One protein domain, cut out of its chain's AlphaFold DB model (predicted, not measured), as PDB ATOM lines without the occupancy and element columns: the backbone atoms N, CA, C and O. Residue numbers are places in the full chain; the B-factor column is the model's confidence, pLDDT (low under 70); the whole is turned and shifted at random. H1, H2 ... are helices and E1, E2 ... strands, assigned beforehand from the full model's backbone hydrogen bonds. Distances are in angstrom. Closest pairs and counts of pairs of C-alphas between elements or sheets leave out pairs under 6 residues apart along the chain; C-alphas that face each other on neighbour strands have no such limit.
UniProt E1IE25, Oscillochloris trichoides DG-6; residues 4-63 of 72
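This is residues 4 to 63 of the 72 residues of a protein of Oscillochloris trichoides DG-6 (UniProt E1IE25). Two strand hairpins, E1 with E2 and E3 with E4, make a head; helix H1 is its arm, residues 49 to 63 sticking out. The printed part has 60 residues with four named strands, then one named helix, class mixed; both two-stranded sheets are antiparallel. It is loose, radius of gyration of the C-alphas 13.7 A, spanning 41 by 21 by 21 A.

E1, residues 4 to 8, and E2, 11 to 16, form a hairpin, N 6 and O 13 within hydrogen-bond range at 2.9 A. E3, residues 28 to 32, and E4, 35 to 40, form another, N 30 and O 38 at 2.9 A. The closest C-alphas of E2 and E4, Cys 16 and Phe 35, are 5.0 A apart. H1, residues 42 to 61, every O i to N i+4 pair within range, is apart from E1 and E2.

C-alpha 4 is at (247.445, 186.808, 210.061); H1, 29.0 A long, ends at C-alpha 61, (237.685, 209.892, 180.319).

The printed part has no cut, link E2 to E3 is long, and pLDDT is under 70 in residues 57 to 63.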
ATOM      1  N   GLY A   4     248.261 187.625 210.951       87.00
ATOM      2  CA  GLY A   4     247.445 186.808 210.061       87.00
ATOM      3  C   GLY A   4     247.939 186.860 208.624       87.00
ATOM      4  O   GLY A   4     248.578 187.827 208.208       87.00
ATOM      5  N   LYS A   5     247.624 185.808 207.864       89.31
ATOM      6  CA  LYS A   5     247.895 185.731 206.428       89.31
ATOM      7  C   LYS A   5     246.676 186.197 205.656       89.31
ATOM      8  O   LYS A   5     245.607 185.613 205.798       89.31
ATOM      9  N   VAL A   6     246.862 187.203 204.813       89.25
ATOM     10  CA  VAL A   6     245.808 187.752 203.955       89.25
ATOM     11  C   VAL A   6     246.189 187.551 202.494       89.25
ATOM     12  O   VAL A   6     247.355 187.687 202.121       89.25
ATOM     13  N   SER A   7     245.201 187.183 201.677       88.38
ATOM     14  CA  SER A   7     245.353 186.998 200.234       88.38
ATOM     15  C   SER A   7     244.903 188.252 199.492       88.38
ATOM     16  O   SER A   7     243.746 188.655 199.588       88.38
ATOM     17  N   PHE A   8     245.809 188.842 198.719       84.19
ATOM     18  CA  PHE A   8     245.559 189.989 197.852       84.19
ATOM     19  C   PHE A   8     245.672 189.536 196.400       84.19
ATOM     20  O   PHE A   8     246.780 189.400 195.882       84.19
ATOM     21  N   GLY A   9     244.543 189.239 195.751       77.50
ATOM     22  CA  GLY A   9     244.535 188.856 194.332       77.50
ATOM     23  C   GLY A   9     245.448 187.665 193.999       77.50
ATOM     24  O   GLY A   9     246.040 187.630 192.926       77.50
ATOM     25  N   GLY A  10     245.612 186.723 194.935       83.06
ATOM     26  CA  GLY A  10     246.492 185.555 194.796       83.06
ATOM     27  C   GLY A  10     247.864 185.688 195.466       83.06
ATOM     28  O   GLY A  10     248.571 184.691 195.598       83.06
ATOM     29  N   ILE A  11     248.239 186.877 195.946       87.50
ATOM     30  CA  ILE A  11     249.473 187.087 196.711       87.50
ATOM     31  C   ILE A  11     249.163 186.993 198.202       87.50
ATOM     32  O   ILE A  11     248.411 187.803 198.739       87.50
ATOM     33  N   ILE A  12     249.785 186.040 198.892       90.31
ATOM     34  CA  ILE A  12     249.643 185.901 200.344       90.31
ATOM     35  C   ILE A  12     250.692 186.770 201.038       90.31
ATOM     36  O   ILE A  12     251.888 186.638 200.769       90.31
ATOM     37  N   LYS A  13     250.253 187.633 201.956       89.56
ATOM     38  CA  LYS A  13     251.131 188.422 202.827       89.56
ATOM     39  C   LYS A  13     250.765 188.243 204.294       89.56
ATOM     40  O   LYS A  13     249.588 188.181 204.640       89.56
ATOM     41  N   ASP A  14     251.788 188.193 205.141       90.81
ATOM     42  CA  ASP A  14     251.638 188.290 206.592       90.81
ATOM     43  C   ASP A  14     251.448 189.758 206.994       90.81
ATOM     44  O   ASP A  14     252.215 190.630 206.575       90.81
ATOM     45  N   ILE A  15     250.418 190.025 207.795       90.94
ATOM     46  CA  ILE A  15     250.063 191.364 208.276       90.94
ATOM     47  C   ILE A  15     249.814 191.373 209.784       90.94
ATOM     48  O   ILE A  15     249.544 190.337 210.401       90.94
ATOM     49  N   CYS A  16     249.866 192.565 210.376       89.50
ATOM     50  CA  CYS A  16     249.508 192.772 211.771       89.50
ATOM     51  C   CYS A  16     247.999 193.024 211.902       89.50
ATOM     52  O   CYS A  16     247.472 193.975 211.324       89.50
ATOM     53  N   LEU A  17     247.323 192.194 212.701       88.62
ATOM     54  CA  LEU A  17     245.885 192.274 212.986       88.62
ATOM     55  C   LEU A  17     245.593 193.026 214.294       88.62
ATOM     56  O   LEU A  17     244.606 192.751 214.972       88.62
ATOM     57  N   ALA A  18     246.469 193.948 214.703       86.56
ATOM     58  CA  ALA A  18     246.354 194.632 215.993       86.56
ATOM     59  C   ALA A  18     245.034 195.407 216.163       86.56
ATOM     60  O   ALA A  18     244.547 195.515 217.285       86.56
ATOM     61  N   TYR A  19     244.466 195.919 215.068       84.19
ATOM     62  CA  TYR A  19     243.221 196.694 215.072       84.19
ATOM     63  C   TYR A  19     241.974 195.860 214.773       84.19
ATOM     64  O   TYR A  19     240.868 196.363 214.913       84.19
ATOM     65  N   THR A  20     242.143 194.598 214.380       86.94
ATOM     66  CA  THR A  20     241.042 193.679 214.061       86.94
ATOM     67  C   THR A  20     241.319 192.289 214.653       86.94
ATOM     68  O   THR A  20     241.466 191.314 213.904       86.94
ATOM     69  N   PRO A  21     241.499 192.166 215.982       85.00
ATOM     70  CA  PRO A  21     241.815 190.885 216.619       85.00
ATOM     71  C   PRO A  21     240.697 189.836 216.486       85.00
ATOM     72  O   PRO A  21     240.965 188.647 216.635       85.00
ATOM     73  N   GLU A  22     239.470 190.266 216.206       86.81
ATOM     74  CA  GLU A  22     238.280 189.443 215.983       86.81
ATOM     75  C   GLU A  22     238.132 188.913 214.547       86.81
ATOM     76  O   GLU A  22     237.210 188.138 214.296       86.81
ATOM     77  N   ALA A  23     239.029 189.289 213.627       86.88
ATOM     78  CA  ALA A  23     238.996 188.831 212.239       86.88
ATOM     79  C   ALA A  23     239.174 187.306 212.143       86.88
ATOM     80  O   ALA A  23     240.119 186.732 212.697       86.88
ATOM     81  N   GLN A  24     238.285 186.655 211.398       86.19
ATOM     82  CA  GLN A  24     238.268 185.216 211.171       86.19
ATOM     83  C   GLN A  24     238.647 184.864 209.733       86.19
ATOM     84  O   GLN A  24     238.704 185.696 208.826       86.19
ATOM     85  N   VAL A  25     238.941 183.582 209.510       87.25
ATOM     86  CA  VAL A  25     239.209 183.072 208.163       87.25
ATOM     87  C   VAL A  25     237.941 183.202 207.322       87.25
ATOM     88  O   VAL A  25     236.925 182.595 207.645       87.25
ATOM     89  N   GLY A  26     238.038 183.946 206.222       85.44
ATOM     90  CA  GLY A  26     236.912 184.247 205.333       85.44
ATOM     91  C   GLY A  26     236.450 185.700 205.410       85.44
ATOM     92  O   GLY A  26     235.791 186.156 204.480       85.44
ATOM     93  N   ASP A  27     236.855 186.430 206.451       87.88
ATOM     94  CA  ASP A  27     236.577 187.857 206.567       87.88
ATOM     95  C   ASP A  27     237.469 188.664 205.622       87.88
ATOM     96  O   ASP A  27     238.641 188.338 205.388       87.88
ATOM     97  N   TYR A  28     236.918 189.755 205.101       88.44
ATOM     98  CA  TYR A  28     237.657 190.701 204.280       88.44
ATOM     99  C   TYR A  28     238.153 191.833 205.173       88.44
ATOM    100  O   TYR A  28     237.433 192.342 206.024       88.44
ATOM    101  N   VAL A  29     239.415 192.229 205.014       88.62
ATOM    102  CA  VAL A  29     240.015 193.290 205.832       88.62
ATOM    103  C   VAL A  29     240.667 194.342 204.958       88.62
ATOM    104  O   VAL A  29     241.372 194.035 203.995       88.62
ATOM    105  N   VAL A  30     240.465 195.603 205.325       87.69
ATOM    106  CA  VAL A  30     241.147 196.734 204.702       87.69
ATOM    107  C   VAL A  30     242.528 196.859 205.321       87.69
ATOM    108  O   VAL A  30     242.664 196.997 206.539       87.69
ATOM    109  N   VAL A  31     243.557 196.818 204.476       88.12
ATOM    110  CA  VAL A  31     244.956 196.843 204.905       88.12
ATOM    111  C   VAL A  31     245.647 198.094 204.391       88.12
ATOM    112  O   VAL A  31     245.648 198.370 203.194       88.12
ATOM    113  N   HIS A  32     246.299 198.814 205.297       84.25
ATOM    114  CA  HIS A  32     247.109 199.981 204.976       84.25
ATOM    115  C   HIS A  32     248.504 199.809 205.577       84.25
ATOM    116  O   HIS A  32     248.659 199.643 206.783       84.25
ATOM    117  N   VAL A  33     249.532 199.805 204.721       85.56
ATOM    118  CA  VAL A  33     250.953 199.731 205.127       85.56
ATOM    119  C   VAL A  33     251.263 198.527 206.048       85.56
ATOM    120  O   VAL A  33     252.114 198.591 206.926       85.56
ATOM    121  N   GLY A  34     250.577 197.394 205.848       83.19
ATOM    122  CA  GLY A  34     250.810 196.151 206.605       83.19
ATOM    123  C   GLY A  34     250.017 196.010 207.911       83.19
ATOM    124  O   GLY A  34     250.225 195.037 208.639       83.19
ATOM    125  N   PHE A  35     249.092 196.931 208.180       83.50
ATOM    126  CA  PHE A  35     248.155 196.865 209.300       83.50
ATOM    127  C   PHE A  35     246.730 196.714 208.791       83.50
ATOM    128  O   PHE A  35     246.352 197.376 207.821       83.50
ATOM    129  N   SER A  36     245.936 195.871 209.449       88.00
ATOM    130  CA  SER A  36     244.487 195.938 209.283       88.00
ATOM    131  C   SER A  36     243.959 197.229 209.905       88.00
ATOM    132  O   SER A  36     244.474 197.682 210.925       88.00
ATOM    133  N   ILE A  37     242.966 197.847 209.271       87.00
ATOM    134  CA  ILE A  37     242.255 199.013 209.813       87.00
ATOM    135  C   ILE A  37     240.839 198.607 210.214       87.00
ATOM    136  O   ILE A  37     240.413 198.911 211.323       87.00
ATOM    137  N   SER A  38     240.141 197.899 209.323       85.75
ATOM    138  CA  SER A  38     238.743 197.512 209.509       85.75
ATOM    139  C   SER A  38     238.455 196.166 208.854       85.75
ATOM    140  O   SER A  38     239.057 195.833 207.829       85.75
ATOM    141  N   ILE A  39     237.517 195.426 209.441       89.88
ATOM    142  CA  ILE A  39     236.888 194.248 208.838       89.88
ATOM    143  C   ILE A  39     235.678 194.731 208.039       89.88
ATOM    144  O   ILE A  39     234.928 195.577 208.522       89.88
ATOM    145  N   ILE A  40     235.516 194.206 206.833       89.19
ATOM    146  CA  ILE A  40     234.382 194.443 205.944       89.19
ATOM    147  C   ILE A  40     233.815 193.094 205.505       89.19
ATOM    148  O   ILE A  40     234.524 192.082 205.482       89.19
ATOM    149  N   ASP A  41     232.535 193.060 205.163       87.88
ATOM    150  CA  ASP A  41     231.934 191.869 204.576       87.88
ATOM    151  C   ASP A  41     232.241 191.765 203.069       87.88
ATOM    152  O   ASP A  41     232.830 192.653 202.444       87.88
ATOM    153  N   ALA A  42     231.877 190.627 202.480       85.25
ATOM    154  CA  ALA A  42     232.139 190.352 201.073       85.25
ATOM    155  C   ALA A  42     231.348 191.270 200.120       85.25
ATOM    156  O   ALA A  42     231.855 191.601 199.048       85.25
ATOM    157  N   GLU A  43     230.132 191.675 200.494       87.75
ATOM    158  CA  GLU A  43     229.276 192.543 199.682       87.75
ATOM    159  C   GLU A  43     229.840 193.967 199.667       87.75
ATOM    160  O   GLU A  43     230.026 194.544 198.594       87.75
ATOM    161  N   GLU A  44     230.218 194.503 200.828       84.12
ATOM    162  CA  GLU A  44     230.899 195.795 200.938       84.12
ATOM    163  C   GLU A  44     232.240 195.808 200.198       84.12
ATOM    164  O   GLU A  44     232.568 196.787 199.514       84.12
ATOM    165  N   ALA A  45     233.013 194.721 200.287       85.62
ATOM    166  CA  ALA A  45     234.254 194.580 199.536       85.62
ATOM    167  C   ALA A  45     234.003 194.645 198.020       85.62
ATOM    168  O   ALA A  45     234.728 195.344 197.306       85.62
ATOM    169  N   GLU A  46     232.964 193.968 197.524       86.06
ATOM    170  CA  GLU A  46     232.588 193.999 196.110       86.06
ATOM    171  C   GLU A  46     232.102 195.386 195.675       86.06
ATOM    172  O   GLU A  46     232.553 195.882 194.640       86.06
ATOM    173  N   GLN A  47     231.255 196.051 196.469       86.94
ATOM    174  CA  GLN A  47     230.808 197.418 196.178       86.94
ATOM    175  C   GLN A  47     231.992 198.387 196.126       86.94
ATOM    176  O   GLN A  47     232.121 199.157 195.177       86.94
ATOM    177  N   THR A  48     232.911 198.302 197.090       85.12
ATOM    178  CA  THR A  48     234.116 199.140 197.128       85.12
ATOM    179  C   THR A  48     234.983 198.906 195.895       85.12
ATOM    180  O   THR A  48     235.395 199.859 195.235       85.12
ATOM    181  N   LEU A  49     235.222 197.644 195.525       84.50
ATOM    182  CA  LEU A  49     235.964 197.296 194.311       84.50
ATOM    183  C   LEU A  49     235.266 197.793 193.044       84.50
ATOM    184  O   LEU A  49     235.936 198.246 192.116       84.50
ATOM    185  N   ARG A  50     233.936 197.720 192.991       87.44
ATOM    186  CA  ARG A  50     233.144 198.238 191.878       87.44
ATOM    187  C   ARG A  50     233.291 199.752 191.760       87.44
ATOM    188  O   ARG A  50     233.597 200.225 190.671       87.44
ATOM    189  N   TYR A  51     233.145 200.493 192.856       86.12
ATOM    190  CA  TYR A  51     233.335 201.943 192.854       86.12
ATOM    191  C   TYR A  51     234.752 202.330 192.438       86.12
ATOM    192  O   TYR A  51     234.919 203.244 191.639       86.12
ATOM    193  N   LEU A  52     235.770 201.599 192.902       83.62
ATOM    194  CA  LEU A  52     237.150 201.817 192.463       83.62
ATOM    195  C   LEU A  52     237.302 201.639 190.943       83.62
ATOM    196  O   LEU A  52     237.981 202.441 190.313       83.62
ATOM    197  N   ARG A  53     236.637 200.644 190.341       81.50
ATOM    198  CA  ARG A  53     236.630 200.456 188.877       81.50
ATOM    199  C   ARG A  53     235.867 201.556 188.139       81.50
ATOM    200  O   ARG A  53     236.294 201.964 187.067       81.50
ATOM    201  N   GLU A  54     234.742 202.017 188.681       83.31
ATOM    202  CA  GLU A  54     233.961 203.111 188.089       83.31
ATOM    203  C   GLU A  54     234.745 204.436 188.126       83.31
ATOM    204  O   GLU A  54     234.742 205.181 187.148       83.31
ATOM    205  N   LEU A  55     235.478 204.703 189.213       78.94
ATOM    206  CA  LEU A  55     236.370 205.860 189.325       78.94
ATOM    207  C   LEU A  55     237.560 205.779 188.357       78.94
ATOM    208  O   LEU A  55     237.914 206.788 187.753       78.94
ATOM    209  N   ASP A  56     238.152 204.600 188.167       73.81
ATOM    210  CA  ASP A  56     239.238 204.391 187.197       73.81
ATOM    211  C   ASP A  56     238.770 204.706 185.761       73.81
ATOM    212  O   ASP A  56     239.414 205.466 185.041       73.81
ATOM    213  N   GLN A  57     237.564 204.253 185.390       63.62
ATOM    214  CA  GLN A  57     236.944 204.566 184.092       63.62
ATOM    215  C   GLN A  57     236.658 206.063 183.904       63.62
ATOM    216  O   GLN A  57     236.819 206.595 182.807       63.62
ATOM    217  N   LEU A  58     236.244 206.762 184.966       60.84
ATOM    218  CA  LEU A  58     236.082 208.220 184.946       60.84
ATOM    219  C   LEU A  58     237.427 208.934 184.758       60.84
ATOM    220  O   LEU A  58     237.497 209.921 184.031       60.84
ATOM    221  N   THR A  59     238.497 208.400 185.347       58.91
ATOM    222  CA  THR A  59     239.849 208.963 185.229       58.91
ATOM    223  C   THR A  59     240.407 208.798 183.807       58.91
ATOM    224  O   THR A  59     241.085 209.692 183.303       58.91
ATOM    225  N   GLU A  60     240.075 207.704 183.107       55.16
ATOM    226  CA  GLU A  60     240.424 207.516 181.687       55.16
ATOM    227  C   GLU A  60     239.689 208.494 180.750       55.16
ATOM    228  O   GLU A  60     240.248 208.911 179.735       55.16
ATOM    229  N   LEU A  61     238.467 208.917 181.095       54.88
ATOM    230  CA  LEU A  61     237.685 209.892 180.319       54.88
ATOM    231  C   LEU A  61     238.206 211.336 180.463       54.88
ATOM    232  O   LEU A  61     238.000 212.151 179.564       54.88
ATOM    233  N   GLU A  62     238.908 211.660 181.552       53.25
ATOM    234  CA  GLU A  62     239.514 212.984 181.781       53.25
ATOM    235  C   GLU A  62     240.898 213.152 181.117       53.25
ATOM    236  O   GLU A  62     241.445 214.258 181.090       53.25
ATOM    237  N   ALA A  63     241.463 212.089 180.529       49.56
ATOM    238  CA  ALA A  63     242.771 212.121 179.870       49.56
ATOM    239  C   ALA A  63     242.761 212.711 178.441       49.56
ATOM    240  O   ALA A  63     243.832 212.901 177.865       49.56
TER     241      ALA A  63